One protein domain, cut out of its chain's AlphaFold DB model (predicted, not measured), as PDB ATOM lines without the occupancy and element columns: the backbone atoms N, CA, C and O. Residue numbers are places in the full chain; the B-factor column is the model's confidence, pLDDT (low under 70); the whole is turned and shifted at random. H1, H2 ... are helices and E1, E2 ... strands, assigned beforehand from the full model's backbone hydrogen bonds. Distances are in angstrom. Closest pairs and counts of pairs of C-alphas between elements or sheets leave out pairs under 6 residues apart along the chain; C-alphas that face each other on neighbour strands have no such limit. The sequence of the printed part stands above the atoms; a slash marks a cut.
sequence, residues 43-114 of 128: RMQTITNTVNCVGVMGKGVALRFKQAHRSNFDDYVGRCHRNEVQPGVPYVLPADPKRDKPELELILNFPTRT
ATOM      1  N   ARG A  43     140.684  97.180 127.410       81.75
ATOM      2  CA  ARG A  43     141.196  95.810 127.665       81.75
ATOM      3  C   ARG A  43     140.557  95.142 128.898       81.75
ATOM      4  O   ARG A  43     141.244  94.513 129.693       81.75
ATOM      5  N   MET A  44     139.262  95.372 129.115       83.88
ATOM      6  CA  MET A  44     138.533  94.861 130.281       83.88
ATOM      7  C   MET A  44     137.858  93.523 129.981       83.88
ATOM      8  O   MET A  44     137.273  93.354 128.910       83.88
ATOM      9  N   GLN A  45     137.876  92.630 130.975       87.19
ATOM     10  CA  GLN A  45     137.257  91.302 130.913       87.19
ATOM     11  C   GLN A  45     135.731  91.350 130.840       87.19
ATOM     12  O   GLN A  45     135.099  90.520 130.194       87.19
ATOM     13  N   THR A  46     135.117  92.325 131.509       86.69
ATOM     14  CA  THR A  46     133.662  92.499 131.524       86.69
ATOM     15  C   THR A  46     133.306  93.929 131.157       86.69
ATOM     16  O   THR A  46     133.882  94.874 131.699       86.69
ATOM     17  N   ILE A  47     132.343  94.089 130.249       87.50
ATOM     18  CA  ILE A  47     131.773  95.394 129.900       87.50
ATOM     19  C   ILE A  47     130.337  95.454 130.398       87.50
ATOM     20  O   ILE A  47     129.536  94.559 130.126       87.50
ATOM     21  N   THR A  48     130.009  96.544 131.086       86.31
ATOM     22  CA  THR A  48     128.649  96.820 131.542       86.31
ATOM     23  C   THR A  48     127.922  97.705 130.539       86.31
ATOM     24  O   THR A  48     128.412  98.777 130.182       86.31
ATOM     25  N   ASN A  49     126.736  97.278 130.117       83.62
ATOM     26  CA  ASN A  49     125.827  98.040 129.276       83.62
ATOM     27  C   ASN A  49     124.573  98.419 130.070       83.62
ATOM     28  O   ASN A  49     123.959  97.570 130.719       83.62
ATOM     29  N   THR A  50     124.169  99.685 130.007       83.25
ATOM     30  CA  THR A  50     122.902 100.139 130.584       83.25
ATOM     31  C   THR A  50     121.793  99.931 129.562       83.25
ATOM     32  O   THR A  50     121.746 100.581 128.517       83.25
ATOM     33  N   VAL A  51     120.900  98.988 129.851       77.56
ATOM     34  CA  VAL A  51     119.813  98.618 128.941       77.56
ATOM     35  C   VAL A  51     118.475  99.141 129.450       77.56
ATOM     36  O   VAL A  51     118.264  99.338 130.647       77.56
ATOM     37  N   ASN A  52     117.555  99.377 128.521       78.50
ATOM     38  CA  ASN A  52     116.152  99.611 128.855       78.50
ATOM     39  C   ASN A  52     115.420  98.257 128.902       78.50
ATOM     40  O   ASN A  52     115.963  97.251 128.464       78.50
ATOM     41  N   CYS A  53     114.178  98.213 129.379       67.44
ATOM     42  CA  CYS A  53     113.376  96.977 129.358       67.44
ATOM     43  C   CYS A  53     112.531  96.825 128.078       67.44
ATOM     44  O   CYS A  53     111.891  95.803 127.875       67.44
ATOM     45  N   VAL A  54     112.542  97.830 127.192       62.59
ATOM     46  CA  VAL A  54     111.675  97.904 125.997       62.59
ATOM     47  C   VAL A  54     112.333  97.419 124.697       62.59
ATOM     48  O   VAL A  54     111.798  97.655 123.620       62.59
ATOM     49  N   GLY A  55     113.528  96.826 124.745       61.62
ATOM     50  CA  GLY A  55     114.191  96.308 123.536       61.62
ATOM     51  C   GLY A  55     114.812  97.369 122.611       61.62
ATOM     52  O   GLY A  55     115.392  97.033 121.582       61.62
ATOM     53  N   VAL A  56     114.753  98.661 122.961       64.38
ATOM     54  CA  VAL A  56     115.237  99.751 122.089       64.38
ATOM     55  C   VAL A  56     116.656 100.194 122.460       64.38
ATOM     56  O   VAL A  56     116.873 100.812 123.504       64.38
ATOM     57  N   MET A  57     117.606  99.958 121.548       67.69
ATOM     58  CA  MET A  57     118.972 100.507 121.556       67.69
ATOM     59  C   MET A  57     119.172 101.428 120.344       67.69
ATOM     60  O   MET A  57     119.690 101.014 119.309       67.69
ATOM     61  N   GLY A  58     118.686 102.667 120.434       58.38
ATOM     62  CA  GLY A  58     118.563 103.539 119.258       58.38
ATOM     63  C   GLY A  58     119.719 104.509 118.995       58.38
ATOM     64  O   GLY A  58     119.823 105.001 117.876       58.38
ATOM     65  N   LYS A  59     120.547 104.860 119.994       70.19
ATOM     66  CA  LYS A  59     121.526 105.964 119.882       70.19
ATOM     67  C   LYS A  59     122.765 105.754 120.766       70.19
ATOM     68  O   LYS A  59     122.690 105.094 121.800       70.19
ATOM     69  N   GLY A  60     123.893 106.350 120.369       79.50
ATOM     70  CA  GLY A  60     125.127 106.412 121.165       79.50
ATOM     71  C   GLY A  60     125.847 105.069 121.332       79.50
ATOM     72  O   GLY A  60     125.954 104.288 120.385       79.50
ATOM     73  N   VAL A  61     126.335 104.801 122.550       76.12
ATOM     74  CA  VAL A  61     127.085 103.577 122.909       76.12
ATOM     75  C   VAL A  61     126.269 102.310 122.632       76.12
ATOM     76  O   VAL A  61     126.826 101.316 122.172       76.12
ATOM     77  N   ALA A  62     124.947 102.370 122.804       75.38
ATOM     78  CA  ALA A  62     124.050 101.244 122.559       75.38
ATOM     79  C   ALA A  62     124.025 100.810 121.080       75.38
ATOM     80  O   ALA A  62     123.973  99.620 120.781       75.38
ATOM     81  N   LEU A  63     124.123 101.760 120.140       80.56
ATOM     82  CA  LEU A  63     124.172 101.442 118.708       80.56
ATOM     83  C   LEU A  63     125.485 100.737 118.338       80.56
ATOM     84  O   LEU A  63     125.472  99.753 117.602       80.56
ATOM     85  N   ARG A  64     126.611 101.207 118.889       81.62
ATOM     86  CA  ARG A  64     127.919 100.552 118.715       81.62
ATOM     87  C   ARG A  64     127.927  99.155 119.336       81.62
ATOM     88  O   ARG A  64     128.475  98.236 118.741       81.62
ATOM     89  N   PHE A  65     127.257  98.985 120.477       82.00
ATOM     90  CA  PHE A  65     127.086  97.688 121.131       82.00
ATOM     91  C   PHE A  65     126.316  96.701 120.251       82.00
ATOM     92  O   PHE A  65     126.755  95.573 120.062       82.00
ATOM     93  N   LYS A  66     125.205  97.146 119.653       81.25
ATOM     94  CA  LYS A  66     124.398  96.331 118.736       81.25
ATOM     95  C   LYS A  66     125.186  95.877 117.500       81.25
ATOM     96  O   LYS A  66     124.985  94.761 117.035       81.25
ATOM     97  N   GLN A  67     126.060  96.733 116.967       81.06
ATOM     98  CA  GLN A  67     126.909  96.397 115.819       81.06
ATOM     99  C   GLN A  67     128.010  95.396 116.190       81.06
ATOM    100  O   GLN A  67     128.252  94.461 115.435       81.06
ATOM    101  N   ALA A  68     128.653  95.577 117.346       80.38
ATOM    102  CA  ALA A  68     129.744  94.714 117.799       80.38
ATOM    103  C   ALA A  68     129.264  93.363 118.366       80.38
ATOM    104  O   ALA A  68     129.979  92.369 118.281       80.38
ATOM    105  N   HIS A  69     128.063  93.321 118.950       80.00
ATOM    106  CA  HIS A  69     127.524  92.163 119.668       80.00
ATOM    107  C   HIS A  69     126.072  91.894 119.261       80.00
ATOM    108  O   HIS A  69     125.138  92.073 120.047       80.00
ATOM    109  N   ARG A  70     125.883  91.472 118.007       81.25
ATOM    110  CA  ARG A  70     124.549  91.215 117.452       81.25
ATOM    111  C   ARG A  70     123.838  90.050 118.145       81.25
ATOM    112  O   ARG A  70     122.687  90.205 118.526       81.25
ATOM    113  N   SER A  71     124.546  88.947 118.378       82.19
ATOM    114  CA  SER A  71     124.052  87.768 119.107       82.19
ATOM    115  C   SER A  71     123.489  88.140 120.484       82.19
ATOM    116  O   SER A  71     122.331  87.865 120.781       82.19
ATOM    117  N   ASN A  72     124.251  88.902 121.272       81.69
ATOM    118  CA  ASN A  72     123.798  89.358 122.590       81.69
ATOM    119  C   ASN A  72     122.612  90.327 122.523       81.69
ATOM    120  O   ASN A  72     121.806  90.376 123.454       81.69
ATOM    121  N   PHE A  73     122.503  91.120 121.454       83.31
ATOM    122  CA  PHE A  73     121.338  91.974 121.239       83.31
ATOM    123  C   PHE A  73     120.087  91.144 120.932       83.31
ATOM    124  O   PHE A  73     119.029  91.439 121.484       83.31
ATOM    125  N   ASP A  74     120.208  90.103 120.111       83.75
ATOM    126  CA  ASP A  74     119.094  89.216 119.766       83.75
ATOM    127  C   ASP A  74     118.596  88.448 121.007       83.75
ATOM    128  O   ASP A  74     117.389  88.400 121.259       83.75
ATOM    129  N   ASP A  75     119.512  87.967 121.858       85.31
ATOM    130  CA  ASP A  75     119.182  87.378 123.167       85.31
ATOM    131  C   ASP A  75     118.463  88.366 124.093       85.31
ATOM    132  O   ASP A  75     117.456  88.031 124.724       85.31
ATOM    133  N   TYR A  76     118.961  89.602 124.175       83.81
ATOM    134  CA  TYR A  76     118.325  90.664 124.955       83.81
ATOM    135  C   TYR A  76     116.904  90.957 124.460       83.81
ATOM    136  O   TYR A  76     115.982  91.034 125.273       83.81
ATOM    137  N   VAL A  77     116.711  91.083 123.146       83.38
ATOM    138  CA  VAL A  77     115.391  91.317 122.545       83.38
ATOM    139  C   VAL A  77     114.458  90.146 122.844       83.38
ATOM    140  O   VAL A  77     113.329  90.371 123.281       83.38
ATOM    141  N   GLY A  78     114.934  88.903 122.717       84.19
ATOM    142  CA  GLY A  78     114.170  87.710 123.085       84.19
ATOM    143  C   GLY A  78     113.721  87.721 124.550       84.19
ATOM    144  O   GLY A  78     112.550  87.481 124.839       84.19
ATOM    145  N   ARG A  79     114.617  88.079 125.477       83.38
ATOM    146  CA  ARG A  79     114.295  88.220 126.912       83.38
ATOM    147  C   ARG A  79     113.305  89.355 127.179       83.38
ATOM    148  O   ARG A  79     112.409  89.199 128.006       83.38
ATOM    149  N   CYS A  80     113.424  90.477 126.465       81.31
ATOM    150  CA  CYS A  80     112.448  91.568 126.521       81.31
ATOM    151  C   CYS A  80     111.059  91.108 126.062       81.31
ATOM    152  O   CYS A  80     110.078  91.402 126.739       81.31
ATOM    153  N   HIS A  81     110.963  90.341 124.970       80.25
ATOM    154  CA  HIS A  81     109.688  89.779 124.507       80.25
ATOM    155  C   HIS A  81     109.063  88.809 125.515       80.25
ATOM    156  O   HIS A  81     107.841  88.743 125.620       80.25
ATOM    157  N   ARG A  82     109.890  88.093 126.284       83.50
ATOM    158  CA  ARG A  82     109.445  87.195 127.360       83.50
ATOM    159  C   ARG A  82     109.185  87.902 128.697       83.50
ATOM    160  O   ARG A  82     108.841  87.234 129.663       83.50
ATOM    161  N   ASN A  83     109.317  89.232 128.770       78.06
ATOM    162  CA  ASN A  83     109.224  90.021 130.011       78.06
ATOM    163  C   ASN A  83     110.183  89.547 131.129       78.06
ATOM    164  O   ASN A  83     109.934  89.756 132.315       78.06
ATOM    165  N   GLU A  84     111.310  88.934 130.756       80.00
ATOM    166  CA  GLU A  84     112.330  88.437 131.694       80.00
ATOM    167  C   GLU A  84     113.293  89.544 132.152       80.00
ATOM    168  O   GLU A  84     114.048  89.372 133.107       80.00
ATOM    169  N   VAL A  85     113.293  90.690 131.464       79.75
ATOM    170  CA  VAL A  85     114.152  91.832 131.789       79.75
ATOM    171  C   VAL A  85     113.417  92.753 132.757       79.75
ATOM    172  O   VAL A  85     112.510  93.482 132.359       79.75
ATOM    173  N   GLN A  86     113.837  92.735 134.022       76.62
ATOM    174  CA  GLN A  86     113.281  93.580 135.080       76.62
ATOM    175  C   GLN A  86     114.312  94.606 135.561       76.62
ATOM    176  O   GLN A  86     115.486  94.263 135.714       76.62
ATOM    177  N   PRO A  87     113.908  95.861 135.819       78.81
ATOM    178  CA  PRO A  87     114.816  96.889 136.319       78.81
ATOM    179  C   PRO A  87     115.439  96.476 137.658       78.81
ATOM    180  O   PRO A  87     114.768  95.920 138.524       78.81
ATOM    181  N   GLY A  88     116.731  96.761 137.828       79.06
ATOM    182  CA  GLY A  88     117.470  96.410 139.045       79.06
ATOM    183  C   GLY A  88     117.939  94.954 139.126       79.06
ATOM    184  O   GLY A  88     118.693  94.630 140.042       79.06
ATOM    185  N   VAL A  89     117.575  94.099 138.161       82.69
ATOM    186  CA  VAL A  89     118.071  92.717 138.060       82.69
ATOM    187  C   VAL A  89     119.085  92.623 136.916       82.69
ATOM    188  O   VAL A  89     118.705  92.415 135.760       82.69
ATOM    189  N   PRO A  90     120.386  92.821 137.190       85.50
ATOM    190  CA  PRO A  90     121.398  92.665 136.165       85.50
ATOM    191  C   PRO A  90     121.567  91.200 135.779       85.50
ATOM    192  O   PRO A  90     121.460  90.300 136.610       85.50
ATOM    193  N   TYR A  91     121.894  90.968 134.514       86.31
ATOM    194  CA  TYR A  91     122.197  89.636 134.004       86.31
ATOM    195  C   TYR A  91     123.436  89.678 133.116       86.31
ATOM    196  O   TYR A  91     123.765  90.700 132.510       86.31
ATOM    197  N   VAL A  92     124.139  88.549 133.066       88.44
ATOM    198  CA  VAL A  92     125.400  88.399 132.342       88.44
ATOM    199  C   VAL A  92     125.189  87.482 131.151       88.44
ATOM    200  O   VAL A  92     124.504  86.465 131.258       88.44
ATOM    201  N   LEU A  93     125.791  87.839 130.023       87.00
ATOM    202  CA  LEU A  93     125.880  86.998 128.839       87.00
ATOM    203  C   LEU A  93     127.352  86.798 128.467       87.00
ATOM    204  O   LEU A  93     128.140  87.740 128.607       87.00
ATOM    205  N   PRO A  94     127.735  85.609 127.974       85.50
ATOM    206  CA  PRO A  94     129.035  85.439 127.351       85.50
ATOM    207  C   PRO A  94     129.124  86.372 126.149       85.50
ATOM    208  O   PRO A  94     128.151  86.629 125.437       85.50
ATOM    209  N   ALA A  95     130.294  86.947 125.952       83.38
ATOM    210  CA  ALA A  95     130.521  87.816 124.825       83.38
ATOM    211  C   ALA A  95     130.887  86.951 123.600       83.38
ATOM    212  O   ALA A  95     131.701  86.041 123.724       83.38
ATOM    213  N   ASP A  96     130.396  87.296 122.404       79.50
ATOM    214  CA  ASP A  96     130.591  86.514 121.166       79.50
ATOM    215  C   ASP A  96     132.065  86.140 120.872       79.50
ATOM    216  O   ASP A  96     132.885  87.050 120.699       79.50
ATOM    217  N   PRO A  97     132.427  84.845 120.795       69.50
ATOM    218  CA  PRO A  97     133.808  84.404 120.591       69.50
ATOM    219  C   PRO A  97     134.375  84.765 119.210       69.50
ATOM    220  O   PRO A  97     135.590  84.747 119.044       69.50
ATOM    221  N   LYS A  98     133.535  85.113 118.223       66.94
ATOM    222  CA  LYS A  98     133.975  85.445 116.854       66.94
ATOM    223  C   LYS A  98     134.453  86.890 116.675       66.94
ATOM    224  O   LYS A  98     134.672  87.321 115.549       66.94
ATOM    225  N   ARG A  99     134.569  87.664 117.754       68.38
ATOM    226  CA  ARG A  99     135.012  89.063 117.686       68.38
ATOM    227  C   ARG A  99     136.535  89.188 117.712       68.38
ATOM    228  O   ARG A  99     137.220  88.376 118.325       68.38
ATOM    229  N   ASP A 100     137.033  90.321 117.234       67.06
ATOM    230  CA  ASP A 100     138.464  90.680 117.207       67.06
ATOM    231  C   ASP A 100     139.080  90.991 118.592       67.06
ATOM    232  O   ASP A 100     140.115  91.647 118.693       67.06
ATOM    233  N   LYS A 101     138.425  90.585 119.686       71.12
ATOM    234  CA  LYS A 101     138.762  90.995 121.055       71.12
ATOM    235  C   LYS A 101     138.676  89.827 122.046       71.12
ATOM    236  O   LYS A 101     137.612  89.630 122.652       71.12
ATOM    237  N   PRO A 102     139.772  89.079 122.231       71.19
ATOM    238  CA  PRO A 102     139.794  87.885 123.069       71.19
ATOM    239  C   PRO A 102     139.734  88.188 124.571       71.19
ATOM    240  O   PRO A 102     139.319  87.322 125.328       71.19
ATOM    241  N   GLU A 103     140.112  89.392 125.023       79.94
ATOM    242  CA  GLU A 103     140.181  89.699 126.462       79.94
ATOM    243  C   GLU A 103     138.827  90.005 127.088       79.94
ATOM    244  O   GLU A 103     138.671  89.884 128.296       79.94
ATOM    245  N   LEU A 104     137.853  90.447 126.291       81.12
ATOM    246  CA  LEU A 104     136.477  90.522 126.767       81.12
ATOM    247  C   LEU A 104     136.007  89.073 126.974       81.12
ATOM    248  O   LEU A 104     136.385  88.193 126.216       81.12
ATOM    249  N   GLU A 105     135.187  88.799 127.968       82.81
ATOM    250  CA  GLU A 105     134.632  87.456 128.196       82.81
ATOM    251  C   GLU A 105     133.135  87.553 128.450       82.81
ATOM    252  O   GLU A 105     132.354  86.750 127.940       82.81
ATOM    253  N   LEU A 106     132.730  88.588 129.187       87.00
ATOM    254  CA  LEU A 106     131.376  88.741 129.689       87.00
ATOM    255  C   LEU A 106     130.812  90.125 129.369       87.00
ATOM    256  O   LEU A 106     131.508  91.145 129.356       87.00
ATOM    257  N   ILE A 107     129.505  90.155 129.146       87.69
ATOM    258  CA  ILE A 107     128.711  91.363 128.968       87.69
ATOM    259  C   ILE A 107     127.667  91.401 130.076       87.69
ATOM    260  O   ILE A 107     126.812  90.521 130.163       87.69
ATOM    261  N   LEU A 108     127.740  92.430 130.916       88.69
ATOM    262  CA  LEU A 108     126.787  92.675 131.991       88.69
ATOM    263  C   LEU A 108     125.733  93.669 131.506       88.69
ATOM    264  O   LEU A 108     126.035  94.840 131.288       88.69
ATOM    265  N   ASN A 109     124.489  93.229 131.370       86.62
ATOM    266  CA  ASN A 109     123.379  94.120 131.067       86.62
ATOM    267  C   ASN A 109     122.720  94.562 132.371       86.62
ATOM    268  O   ASN A 109     122.221  93.741 133.139       86.62
ATOM    269  N   PHE A 110     122.718  95.871 132.606       87.06
ATOM    270  CA  PHE A 110     122.097  96.487 133.767       87.06
ATOM    271  C   PHE A 110     120.807  97.202 133.336       87.06
ATOM    272  O   PHE A 110     120.880  98.298 132.766       87.06
ATOM    273  N   PRO A 111     119.626  96.591 133.541       82.75
ATOM    274  CA  PRO A 111     118.351  97.213 133.211       82.75
ATOM    275  C   PRO A 111     118.042  98.352 134.188       82.75
ATOM    276  O   PRO A 111     117.832  98.128 135.380       82.75
ATOM    277  N   THR A 112     118.015  99.588 133.685       75.00
ATOM    278  CA  THR A 112     117.796 100.792 134.513       75.00
ATOM    279  C   THR A 112     116.380 101.347 134.426       75.00
ATOM    280  O   THR A 112     115.965 102.081 135.320       75.00
ATOM    281  N   ARG A 113     115.628 101.043 133.357       66.31
ATOM    282  CA  ARG A 113     114.316 101.664 133.117       66.31
ATOM    283  C   ARG A 113     113.309 100.711 132.485       66.31
ATOM    284  O   ARG A 113     113.606 100.084 131.469       66.31
ATOM    285  N   THR A 114     112.103 100.672 133.050       59.59
ATOM    286  CA  THR A 114     110.978  99.826 132.608       59.59
ATOM    287  C   THR A 114     110.312 100.335 131.326       59.59
ATOM    288  O   THR A 114     109.864  99.544 130.508       59.59
TER     289      THR A 114
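What this domain is: This is residues 43 to 114 of the 128 residues of the protein "Macro domain-containing protein" of Pimelobacter sp. (strain R48) (UniProt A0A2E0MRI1). A small sheet of three strands has the longer helix, H2, packed slantwise over one face, while the shorter H1 only grazes the sheet and makes a corner with H2. The long link from E2 to E3, residues 95 to 105, loops at one end of the longest axis. The printed part has 72 residues, with two named helices and three named strands in the order E1 H1 H2 E2 E3; the class is mixed, helices and strands. The sheet is mixed too, in the order E1 E3 E2. The whole is compact, with a radius of gyration of the C-alphas of 11.6 A, and only just elongated, spanning 32 by 21 by 20 A.

How they stand to each other: Edge strand E1, residues 46 to 52, is parallel to inner strand E3, residues 106 to 113, at 26 degrees; N 49 and O 108 are within hydrogen-bond range at 2.8 A. E3 and edge strand E2, residues 91 to 94, form an antiparallel hairpin at 150 degrees, with N 107 and O 93 at 2.8 A. H1, residues 61 to 68, only grazes the sheet with residues 61 to 65; its closest C-alpha pair to E1 is Asn 49 and Ala 62, 7.7 A. H2, residues 70 to 81, is on the sheet at a height of 9.1 A, over E3, slantwise at 36 degrees on the local plane. H1 and H2 are close but not clearly touching, the closest C-alphas those of Lys 66 and Phe 73, 5.9 A; they run opposite ways at a steep tilt of 61 degrees. In both helices every O i to N i+4 pair is within hydrogen-bond range.

Where its parts are: E1 begins at C-alpha 46 (133.662, 92.499, 131.524) and is 19.1 A long. H1 measures 10.6 A, H2 16.5 A and E2 10.4 A. E3, 21.7 A, ends at C-alpha 113 (114.316, 101.664, 133.117).

The domain as a whole: The C-alphas farthest apart, those of Arg 43 and Arg 82, are 32.9 A apart. The printed part has no cut. The link from E2 to E3 is long. The model's confidence is under 70 at residues 53 to 58, 97 to 100 and 113 to 114.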